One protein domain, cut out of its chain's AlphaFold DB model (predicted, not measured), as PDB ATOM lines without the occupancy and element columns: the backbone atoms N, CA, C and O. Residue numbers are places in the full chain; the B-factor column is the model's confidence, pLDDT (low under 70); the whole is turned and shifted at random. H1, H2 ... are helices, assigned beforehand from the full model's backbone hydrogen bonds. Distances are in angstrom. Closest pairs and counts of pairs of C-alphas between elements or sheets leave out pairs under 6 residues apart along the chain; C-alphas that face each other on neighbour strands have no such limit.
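What this domain is: This is residues 2 to 64 of the 155 residues of an uncharacterized protein of Streptomyces sp. SID6139 (UniProt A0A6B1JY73). One long straight helix, H2, is crossed steeply near its beginning by a shorter helix, H1, and residues 40 to 64, of which 40 to 62 belong to H2, stick out as a long free arm. The printed part has 63 residues with two named helices, H1 then H2, and no named strand; the class is all helix. It is extended, with a radius of gyration of the C-alphas of 18.4 A, and spans 61 by 19 by 15 A, the arm making the length.

Where its parts are: Find C-alpha 26 at (212.205, 268.999, 227.200); from there H2, residues 26 to 62, runs 54.3 A to C-alpha 62 at (265.912, 272.977, 234.446). Go back to C-alpha 5 at (226.938, 254.093, 230.936), where H1, residues 5 to 19, begins; it is 21.2 A long.

How they stand to each other: H2 touches H1 with residues 28 to 35 alone; look at the closest C-alphas, Val 10 and Cys 32, 6.5 A apart. They run opposite ways at a steep tilt of 65 degrees. In H1 and H2 every O i to N i+4 pair is within hydrogen-bond range.

The domain as a whole: The farthest C-alphas, Arg 23 and Leu 64, are 61.5 A apart. The link from H1 to H2 is short, and residues 18 to 23 stand free. The printed part has no cut, and no printed residue is under 70 in pLDDT.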
ATOM      1  N   ALA A   2     236.659 259.262 230.841       82.44
ATOM      2  CA  ALA A   2     235.909 258.101 230.371       82.44
ATOM      3  C   ALA A   2     234.419 258.367 230.619       82.44
ATOM      4  O   ALA A   2     234.064 258.803 231.712       82.44
ATOM      5  N   PHE A   3     233.575 258.149 229.612       85.94
ATOM      6  CA  PHE A   3     232.124 258.251 229.773       85.94
ATOM      7  C   PHE A   3     231.592 257.022 230.511       85.94
ATOM      8  O   PHE A   3     231.998 255.895 230.211       85.94
ATOM      9  N   GLY A   4     230.680 257.234 231.455       91.06
ATOM     10  CA  GLY A   4     229.921 256.167 232.084       91.06
ATOM     11  C   GLY A   4     228.755 255.706 231.209       91.06
ATOM     12  O   GLY A   4     228.496 256.213 230.115       91.06
ATOM     13  N   ALA A   5     228.044 254.684 231.683       92.25
ATOM     14  CA  ALA A   5     226.938 254.093 230.936       92.25
ATOM     15  C   ALA A   5     225.785 255.083 230.699       92.25
ATOM     16  O   ALA A   5     225.107 254.983 229.677       92.25
ATOM     17  N   GLU A   6     225.564 256.020 231.621       90.31
ATOM     18  CA  GLU A   6     224.473 256.986 231.518       90.31
ATOM     19  C   GLU A   6     224.801 258.092 230.518       90.31
ATOM     20  O   GLU A   6     224.030 258.352 229.597       90.31
ATOM     21  N   GLU A   7     226.010 258.641 230.587       91.88
ATOM     22  CA  GLU A   7     226.487 259.635 229.632       91.88
ATOM     23  C   GLU A   7     226.491 259.075 228.205       91.88
ATOM     24  O   GLU A   7     226.103 259.763 227.260       91.88
ATOM     25  N   LEU A   8     226.852 257.797 228.031       94.88
ATOM     26  CA  LEU A   8     226.789 257.127 226.730       94.88
ATOM     27  C   LEU A   8     225.354 256.955 226.215       94.88
ATOM     28  O   LEU A   8     225.127 257.041 225.004       94.88
ATOM     29  N   ARG A   9     224.371 256.720 227.095       92.88
ATOM     30  CA  ARG A   9     222.956 256.663 226.694       92.88
ATOM     31  C   ARG A   9     222.467 258.025 226.227       92.88
ATOM     32  O   ARG A   9     221.854 258.089 225.159       92.88
ATOM     33  N   VAL A  10     222.778 259.080 226.978       93.00
ATOM     34  CA  VAL A  10     222.446 260.466 226.623       93.00
ATOM     35  C   VAL A  10     223.103 260.843 225.294       93.00
ATOM     36  O   VAL A  10     222.414 261.291 224.382       93.00
ATOM     37  N   LEU A  11     224.394 260.547 225.108       92.56
ATOM     38  CA  LEU A  11     225.113 260.820 223.860       92.56
ATOM     39  C   LEU A  11     224.508 260.081 222.659       92.56
ATOM     40  O   LEU A  11     224.295 260.672 221.600       92.56
ATOM     41  N   ARG A  12     224.194 258.789 222.815       91.81
ATOM     42  CA  ARG A  12     223.548 257.999 221.756       91.81
ATOM     43  C   ARG A  12     222.191 258.592 221.377       91.81
ATOM     44  O   ARG A  12     221.843 258.611 220.198       91.81
ATOM     45  N   ARG A  13     221.432 259.067 222.365       89.75
ATOM     46  CA  ARG A  13     220.131 259.700 222.144       89.75
ATOM     47  C   ARG A  13     220.273 261.045 221.434       89.75
ATOM     48  O   ARG A  13     219.587 261.260 220.441       89.75
ATOM     49  N   ALA A  14     221.206 261.887 221.872       89.88
ATOM     50  CA  ALA A  14     221.538 263.150 221.218       89.88
ATOM     51  C   ALA A  14     221.913 262.943 219.741       89.88
ATOM     52  O   ALA A  14     221.414 263.643 218.861       89.88
ATOM     53  N   LEU A  15     222.730 261.924 219.449       91.25
ATOM     54  CA  LEU A  15     223.115 261.580 218.082       91.25
ATOM     55  C   LEU A  15     221.916 261.119 217.239       91.25
ATOM     56  O   LEU A  15     221.773 261.544 216.096       91.25
ATOM     57  N   ALA A  16     221.035 260.284 217.797       89.00
ATOM     58  CA  ALA A  16     219.822 259.847 217.105       89.00
ATOM     59  C   ALA A  16     218.909 261.034 216.748       89.00
ATOM     60  O   ALA A  16     218.379 261.079 215.640       89.00
ATOM     61  N   LEU A  17     218.787 262.018 217.645       87.94
ATOM     62  CA  LEU A  17     218.043 263.257 217.396       87.94
ATOM     63  C   LEU A  17     218.693 264.124 216.308       87.94
ATOM     64  O   LEU A  17     217.986 264.691 215.480       87.94
ATOM     65  N   ALA A  18     220.027 264.208 216.280       88.44
ATOM     66  CA  ALA A  18     220.758 264.955 215.257       88.44
ATOM     67  C   ALA A  18     220.612 264.333 213.854       88.44
ATOM     68  O   ALA A  18     220.545 265.056 212.862       88.44
ATOM     69  N   LEU A  19     220.553 263.000 213.770       90.88
ATOM     70  CA  LEU A  19     220.402 262.262 212.510       90.88
ATOM     71  C   LEU A  19     218.947 262.185 212.027       90.88
ATOM     72  O   LEU A  19     218.700 262.134 210.821       90.88
ATOM     73  N   HIS A  20     217.987 262.183 212.952       86.50
ATOM     74  CA  HIS A  20     216.558 262.109 212.658       86.50
ATOM     75  C   HIS A  20     215.802 263.203 213.416       86.50
ATOM     76  O   HIS A  20     215.233 262.937 214.479       86.50
ATOM     77  N   PRO A  21     215.771 264.434 212.870       78.62
ATOM     78  CA  PRO A  21     215.117 265.556 213.523       78.62
ATOM     79  C   PRO A  21     213.619 265.272 213.689       78.62
ATOM     80  O   PRO A  21     212.867 265.199 212.716       78.62
ATOM     81  N   GLY A  22     213.193 265.082 214.934       78.31
ATOM     82  CA  GLY A  22     211.809 264.829 215.326       78.31
ATOM     83  C   GLY A  22     211.411 265.695 216.518       78.31
ATOM     84  O   GLY A  22     212.114 266.634 216.884       78.31
ATOM     85  N   ARG A  23     210.272 265.393 217.153       74.00
ATOM     86  CA  ARG A  23     209.895 266.067 218.403       74.00
ATOM     87  C   ARG A  23     210.752 265.532 219.552       74.00
ATOM     88  O   ARG A  23     210.575 264.389 219.962       74.00
ATOM     89  N   THR A  24     211.642 266.371 220.066       83.00
ATOM     90  CA  THR A  24     212.446 266.097 221.263       83.00
ATOM     91  C   THR A  24     211.685 266.523 222.520       83.00
ATOM     92  O   THR A  24     211.027 267.566 222.515       83.00
ATOM     93  N   SER A  25     211.750 265.728 223.591       86.62
ATOM     94  CA  SER A  25     211.173 266.119 224.883       86.62
ATOM     95  C   SER A  25     212.031 267.205 225.550       86.62
ATOM     96  O   SER A  25     213.228 267.312 225.293       86.62
ATOM     97  N   ALA A  26     211.439 268.009 226.436       88.06
ATOM     98  CA  ALA A  26     212.205 268.999 227.200       88.06
ATOM     99  C   ALA A  26     213.264 268.346 228.115       88.06
ATOM    100  O   ALA A  26     214.333 268.913 228.317       88.06
ATOM    101  N   GLU A  27     212.984 267.144 228.624       89.25
ATOM    102  CA  GLU A  27     213.905 266.349 229.447       89.25
ATOM    103  C   GLU A  27     215.144 265.921 228.652       89.25
ATOM    104  O   GLU A  27     216.267 266.147 229.093       89.25
ATOM    105  N   ASP A  28     214.953 265.427 227.426       88.25
ATOM    106  CA  ASP A  28     216.051 265.003 226.555       88.25
ATOM    107  C   ASP A  28     216.977 266.178 226.211       88.25
ATOM    108  O   ASP A  28     218.197 266.017 226.150       88.25
ATOM    109  N   VAL A  29     216.404 267.371 225.999       89.75
ATOM    110  CA  VAL A  29     217.183 268.599 225.787       89.75
ATOM    111  C   VAL A  29     217.979 268.946 227.043       89.75
ATOM    112  O   VAL A  29     219.174 269.222 226.943       89.75
ATOM    113  N   GLN A  30     217.352 268.898 228.220       92.75
ATOM    114  CA  GLN A  30     218.012 269.225 229.483       92.75
ATOM    115  C   GLN A  30     219.164 268.263 229.804       92.75
ATOM    116  O   GLN A  30     220.217 268.704 230.267       92.75
ATOM    117  N   ASP A  31     219.000 266.968 229.534       93.06
ATOM    118  CA  ASP A  31     220.054 265.974 229.744       93.06
ATOM    119  C   ASP A  31     221.233 266.179 228.788       93.06
ATOM    120  O   ASP A  31     222.388 266.076 229.204       93.06
ATOM    121  N   CYS A  32     220.963 266.543 227.530       91.44
ATOM    122  CA  CYS A  32     222.016 266.906 226.582       91.44
ATOM    123  C   CYS A  32     222.791 268.148 227.042       91.44
ATOM    124  O   CYS A  32     224.016 268.160 226.951       91.44
ATOM    125  N   LEU A  33     222.097 269.171 227.556       93.44
ATOM    126  CA  LEU A  33     222.735 270.379 228.086       93.44
ATOM    127  C   LEU A  33     223.613 270.064 229.301       93.44
ATOM    128  O   LEU A  33     224.770 270.468 229.332       93.44
ATOM    129  N   ARG A  34     223.114 269.263 230.251       94.50
ATOM    130  CA  ARG A  34     223.894 268.852 231.431       94.50
ATOM    131  C   ARG A  34     225.142 268.051 231.042       94.50
ATOM    132  O   ARG A  34     226.210 268.236 231.628       94.50
ATOM    133  N   LEU A  35     225.020 267.164 230.051       94.12
ATOM    134  CA  LEU A  35     226.163 266.415 229.524       94.12
ATOM    135  C   LEU A  35     227.179 267.343 228.843       94.12
ATOM    136  O   LEU A  35     228.380 267.155 229.027       94.12
ATOM    137  N   ALA A  36     226.715 268.338 228.080       93.50
ATOM    138  CA  ALA A  36     227.581 269.326 227.444       93.50
ATOM    139  C   ALA A  36     228.346 270.163 228.482       93.50
ATOM    140  O   ALA A  36     229.563 270.259 228.385       93.50
ATOM    141  N   GLU A  37     227.670 270.660 229.522       95.31
ATOM    142  CA  GLU A  37     228.305 271.390 230.631       95.31
ATOM    143  C   GLU A  37     229.378 270.543 231.331       95.31
ATOM    144  O   GLU A  37     230.500 271.002 231.542       95.31
ATOM    145  N   SER A  38     229.069 269.274 231.624       94.50
ATOM    146  CA  SER A  38     230.021 268.345 232.252       94.50
ATOM    147  C   SER A  38     231.247 268.086 231.367       94.50
ATOM    148  O   SER A  38     232.369 267.947 231.858       94.50
ATOM    149  N   LEU A  39     231.047 268.012 230.047       94.62
ATOM    150  CA  LEU A  39     232.130 267.855 229.082       94.62
ATOM    151  C   LEU A  39     232.984 269.122 228.990       94.62
ATOM    152  O   LEU A  39     234.210 269.020 228.992       94.62
ATOM    153  N   ASP A  40     232.360 270.296 228.934       95.06
ATOM    154  CA  ASP A  40     233.062 271.576 228.895       95.06
ATOM    155  C   ASP A  40     233.914 271.768 230.151       95.06
ATOM    156  O   ASP A  40     235.079 272.162 230.047       95.06
ATOM    157  N   GLU A  41     233.391 271.417 231.326       96.62
ATOM    158  CA  GLU A  41     234.151 271.430 232.576       96.62
ATOM    159  C   GLU A  41     235.333 270.453 232.526       96.62
ATOM    160  O   GLU A  41     236.469 270.835 232.819       96.62
ATOM    161  N   ALA A  42     235.115 269.218 232.067       95.06
ATOM    162  CA  ALA A  42     236.188 268.236 231.925       95.06
ATOM    163  C   ALA A  42     237.271 268.672 230.919       95.06
ATOM    164  O   ALA A  42     238.455 268.387 231.121       95.06
ATOM    165  N   ILE A  43     236.894 269.371 229.843       94.12
ATOM    166  CA  ILE A  43     237.832 269.948 228.872       94.12
ATOM    167  C   ILE A  43     238.652 271.061 229.529       94.12
ATOM    168  O   ILE A  43     239.881 271.049 229.419       94.12
ATOM    169  N   HIS A  44     238.006 271.991 230.238       95.81
ATOM    170  CA  HIS A  44     238.695 273.072 230.948       95.81
ATOM    171  C   HIS A  44     239.666 272.526 231.998       95.81
ATOM    172  O   HIS A  44     240.817 272.965 232.074       95.81
ATOM    173  N   GLU A  45     239.240 271.519 232.755       96.94
ATOM    174  CA  GLU A  45     240.085 270.839 233.729       96.94
ATOM    175  C   GLU A  45     241.276 270.152 233.055       96.94
ATOM    176  O   GLU A  45     242.418 270.299 233.492       96.94
ATOM    177  N   GLY A  46     241.042 269.464 231.936       92.25
ATOM    178  CA  GLY A  46     242.099 268.842 231.145       92.25
ATOM    179  C   GLY A  46     243.148 269.849 230.664       92.25
ATOM    180  O   GLY A  46     244.348 269.570 230.730       92.25
ATOM    181  N   VAL A  47     242.725 271.043 230.236       94.31
ATOM    182  CA  VAL A  47     243.639 272.138 229.873       94.31
ATOM    183  C   VAL A  47     244.454 272.592 231.084       94.31
ATOM    184  O   VAL A  47     245.671 272.758 230.963       94.31
ATOM    185  N   ARG A  48     243.823 272.747 232.255       96.06
ATOM    186  CA  ARG A  48     244.505 273.149 233.495       96.06
ATOM    187  C   ARG A  48     245.555 272.128 233.929       96.06
ATOM    188  O   ARG A  48     246.697 272.507 234.187       96.06
ATOM    189  N   LEU A  49     245.201 270.844 233.957       94.06
ATOM    190  CA  LEU A  49     246.120 269.755 234.299       94.06
ATOM    191  C   LEU A  49     247.291 269.685 233.319       94.06
ATOM    192  O   LEU A  49     248.444 269.554 233.731       94.06
ATOM    193  N   ARG A  50     247.021 269.852 232.020       94.12
ATOM    194  CA  ARG A  50     248.074 269.884 231.002       94.12
ATOM    195  C   ARG A  50     249.018 271.070 231.192       94.12
ATOM    196  O   ARG A  50     250.223 270.903 231.042       94.12
ATOM    197  N   ALA A  51     248.501 272.253 231.523       95.56
ATOM    198  CA  ALA A  51     249.336 273.420 231.799       95.56
ATOM    199  C   ALA A  51     250.266 273.181 232.999       95.56
ATOM    200  O   ALA A  51     251.452 273.495 232.924       95.56
ATOM    201  N   PHE A  52     249.748 272.565 234.065       96.06
ATOM    202  CA  PHE A  52     250.544 272.195 235.234       96.06
ATOM    203  C   PHE A  52     251.640 271.176 234.890       96.06
ATOM    204  O   PHE A  52     252.808 271.408 235.190       96.06
ATOM    205  N   LEU A  53     251.287 270.095 234.187       95.50
ATOM    206  CA  LEU A  53     252.232 269.057 233.772       95.50
ATOM    207  C   LEU A  53     253.371 269.619 232.905       95.50
ATOM    208  O   LEU A  53     254.527 269.254 233.099       95.50
ATOM    209  N   LEU A  54     253.075 270.536 231.978       96.06
ATOM    210  CA  LEU A  54     254.108 271.170 231.153       96.06
ATOM    211  C   LEU A  54     255.013 272.108 231.962       96.06
ATOM    212  O   LEU A  54     256.225 272.102 231.758       96.06
ATOM    213  N   ALA A  55     254.455 272.862 232.911       97.50
ATOM    214  CA  ALA A  55     255.246 273.704 233.807       97.50
ATOM    215  C   ALA A  55     256.178 272.873 234.708       97.50
ATOM    216  O   ALA A  55     257.326 273.256 234.951       97.50
ATOM    217  N   ASP A  56     255.708 271.721 235.185       97.31
ATOM    218  CA  ASP A  56     256.531 270.790 235.950       97.31
ATOM    219  C   ASP A  56     257.594 270.128 235.067       97.31
ATOM    220  O   ASP A  56     258.750 270.040 235.481       97.31
ATOM    221  N   LEU A  57     257.273 269.754 233.826       97.75
ATOM    222  CA  LEU A  57     258.259 269.218 232.887       97.75
ATOM    223  C   LEU A  57     259.425 270.199 232.671       97.75
ATOM    224  O   LEU A  57     260.590 269.793 232.743       97.75
ATOM    225  N   ASP A  58     259.128 271.487 232.487       97.88
ATOM    226  CA  ASP A  58     260.138 272.543 232.365       97.88
ATOM    227  C   ASP A  58     260.969 272.692 233.649       97.88
ATOM    228  O   ASP A  58     262.200 272.771 233.587       97.88
ATOM    229  N   ARG A  59     260.321 272.670 234.822       98.31
ATOM    230  CA  ARG A  59     261.004 272.751 236.123       98.31
ATOM    231  C   ARG A  59     261.964 271.581 236.331       98.31
ATOM    232  O   ARG A  59     263.105 271.783 236.741       98.31
ATOM    233  N   TYR A  60     261.522 270.363 236.029       98.44
ATOM    234  CA  TYR A  60     262.354 269.170 236.145       98.44
ATOM    235  C   TYR A  60     263.495 269.206 235.133       98.44
ATOM    236  O   TYR A  60     264.616 268.870 235.502       98.44
ATOM    237  N   ARG A  61     263.261 269.668 233.899       98.19
ATOM    238  CA  ARG A  61     264.322 269.833 232.896       98.19
ATOM    239  C   ARG A  61     265.393 270.828 233.352       98.19
ATOM    240  O   ARG A  61     266.579 270.557 233.189       98.19
ATOM    241  N   ALA A  62     264.992 271.949 233.953       98.12
ATOM    242  CA  ALA A  62     265.912 272.977 234.446       98.12
ATOM    243  C   ALA A  62     266.804 272.497 235.608       98.12
ATOM    244  O   ALA A  62     267.899 273.019 235.796       98.12
ATOM    245  N   ALA A  63     266.356 271.497 236.367       98.25
ATOM    246  CA  ALA A  63     267.079 270.933 237.508       98.25
ATOM    247  C   ALA A  63     267.927 269.688 237.162       98.25
ATOM    248  O   ALA A  63     268.441 268.997 238.050       98.25
ATOM    249  N   LEU A  64     268.085 269.378 235.872       97.62
ATOM    250  CA  LEU A  64     268.945 268.286 235.427       97.62
ATOM    251  C   LEU A  64     270.429 268.567 235.746       97.62
ATOM    252  O   LEU A  64     270.860 269.718 235.715       97.62
TER     253      LEU A  64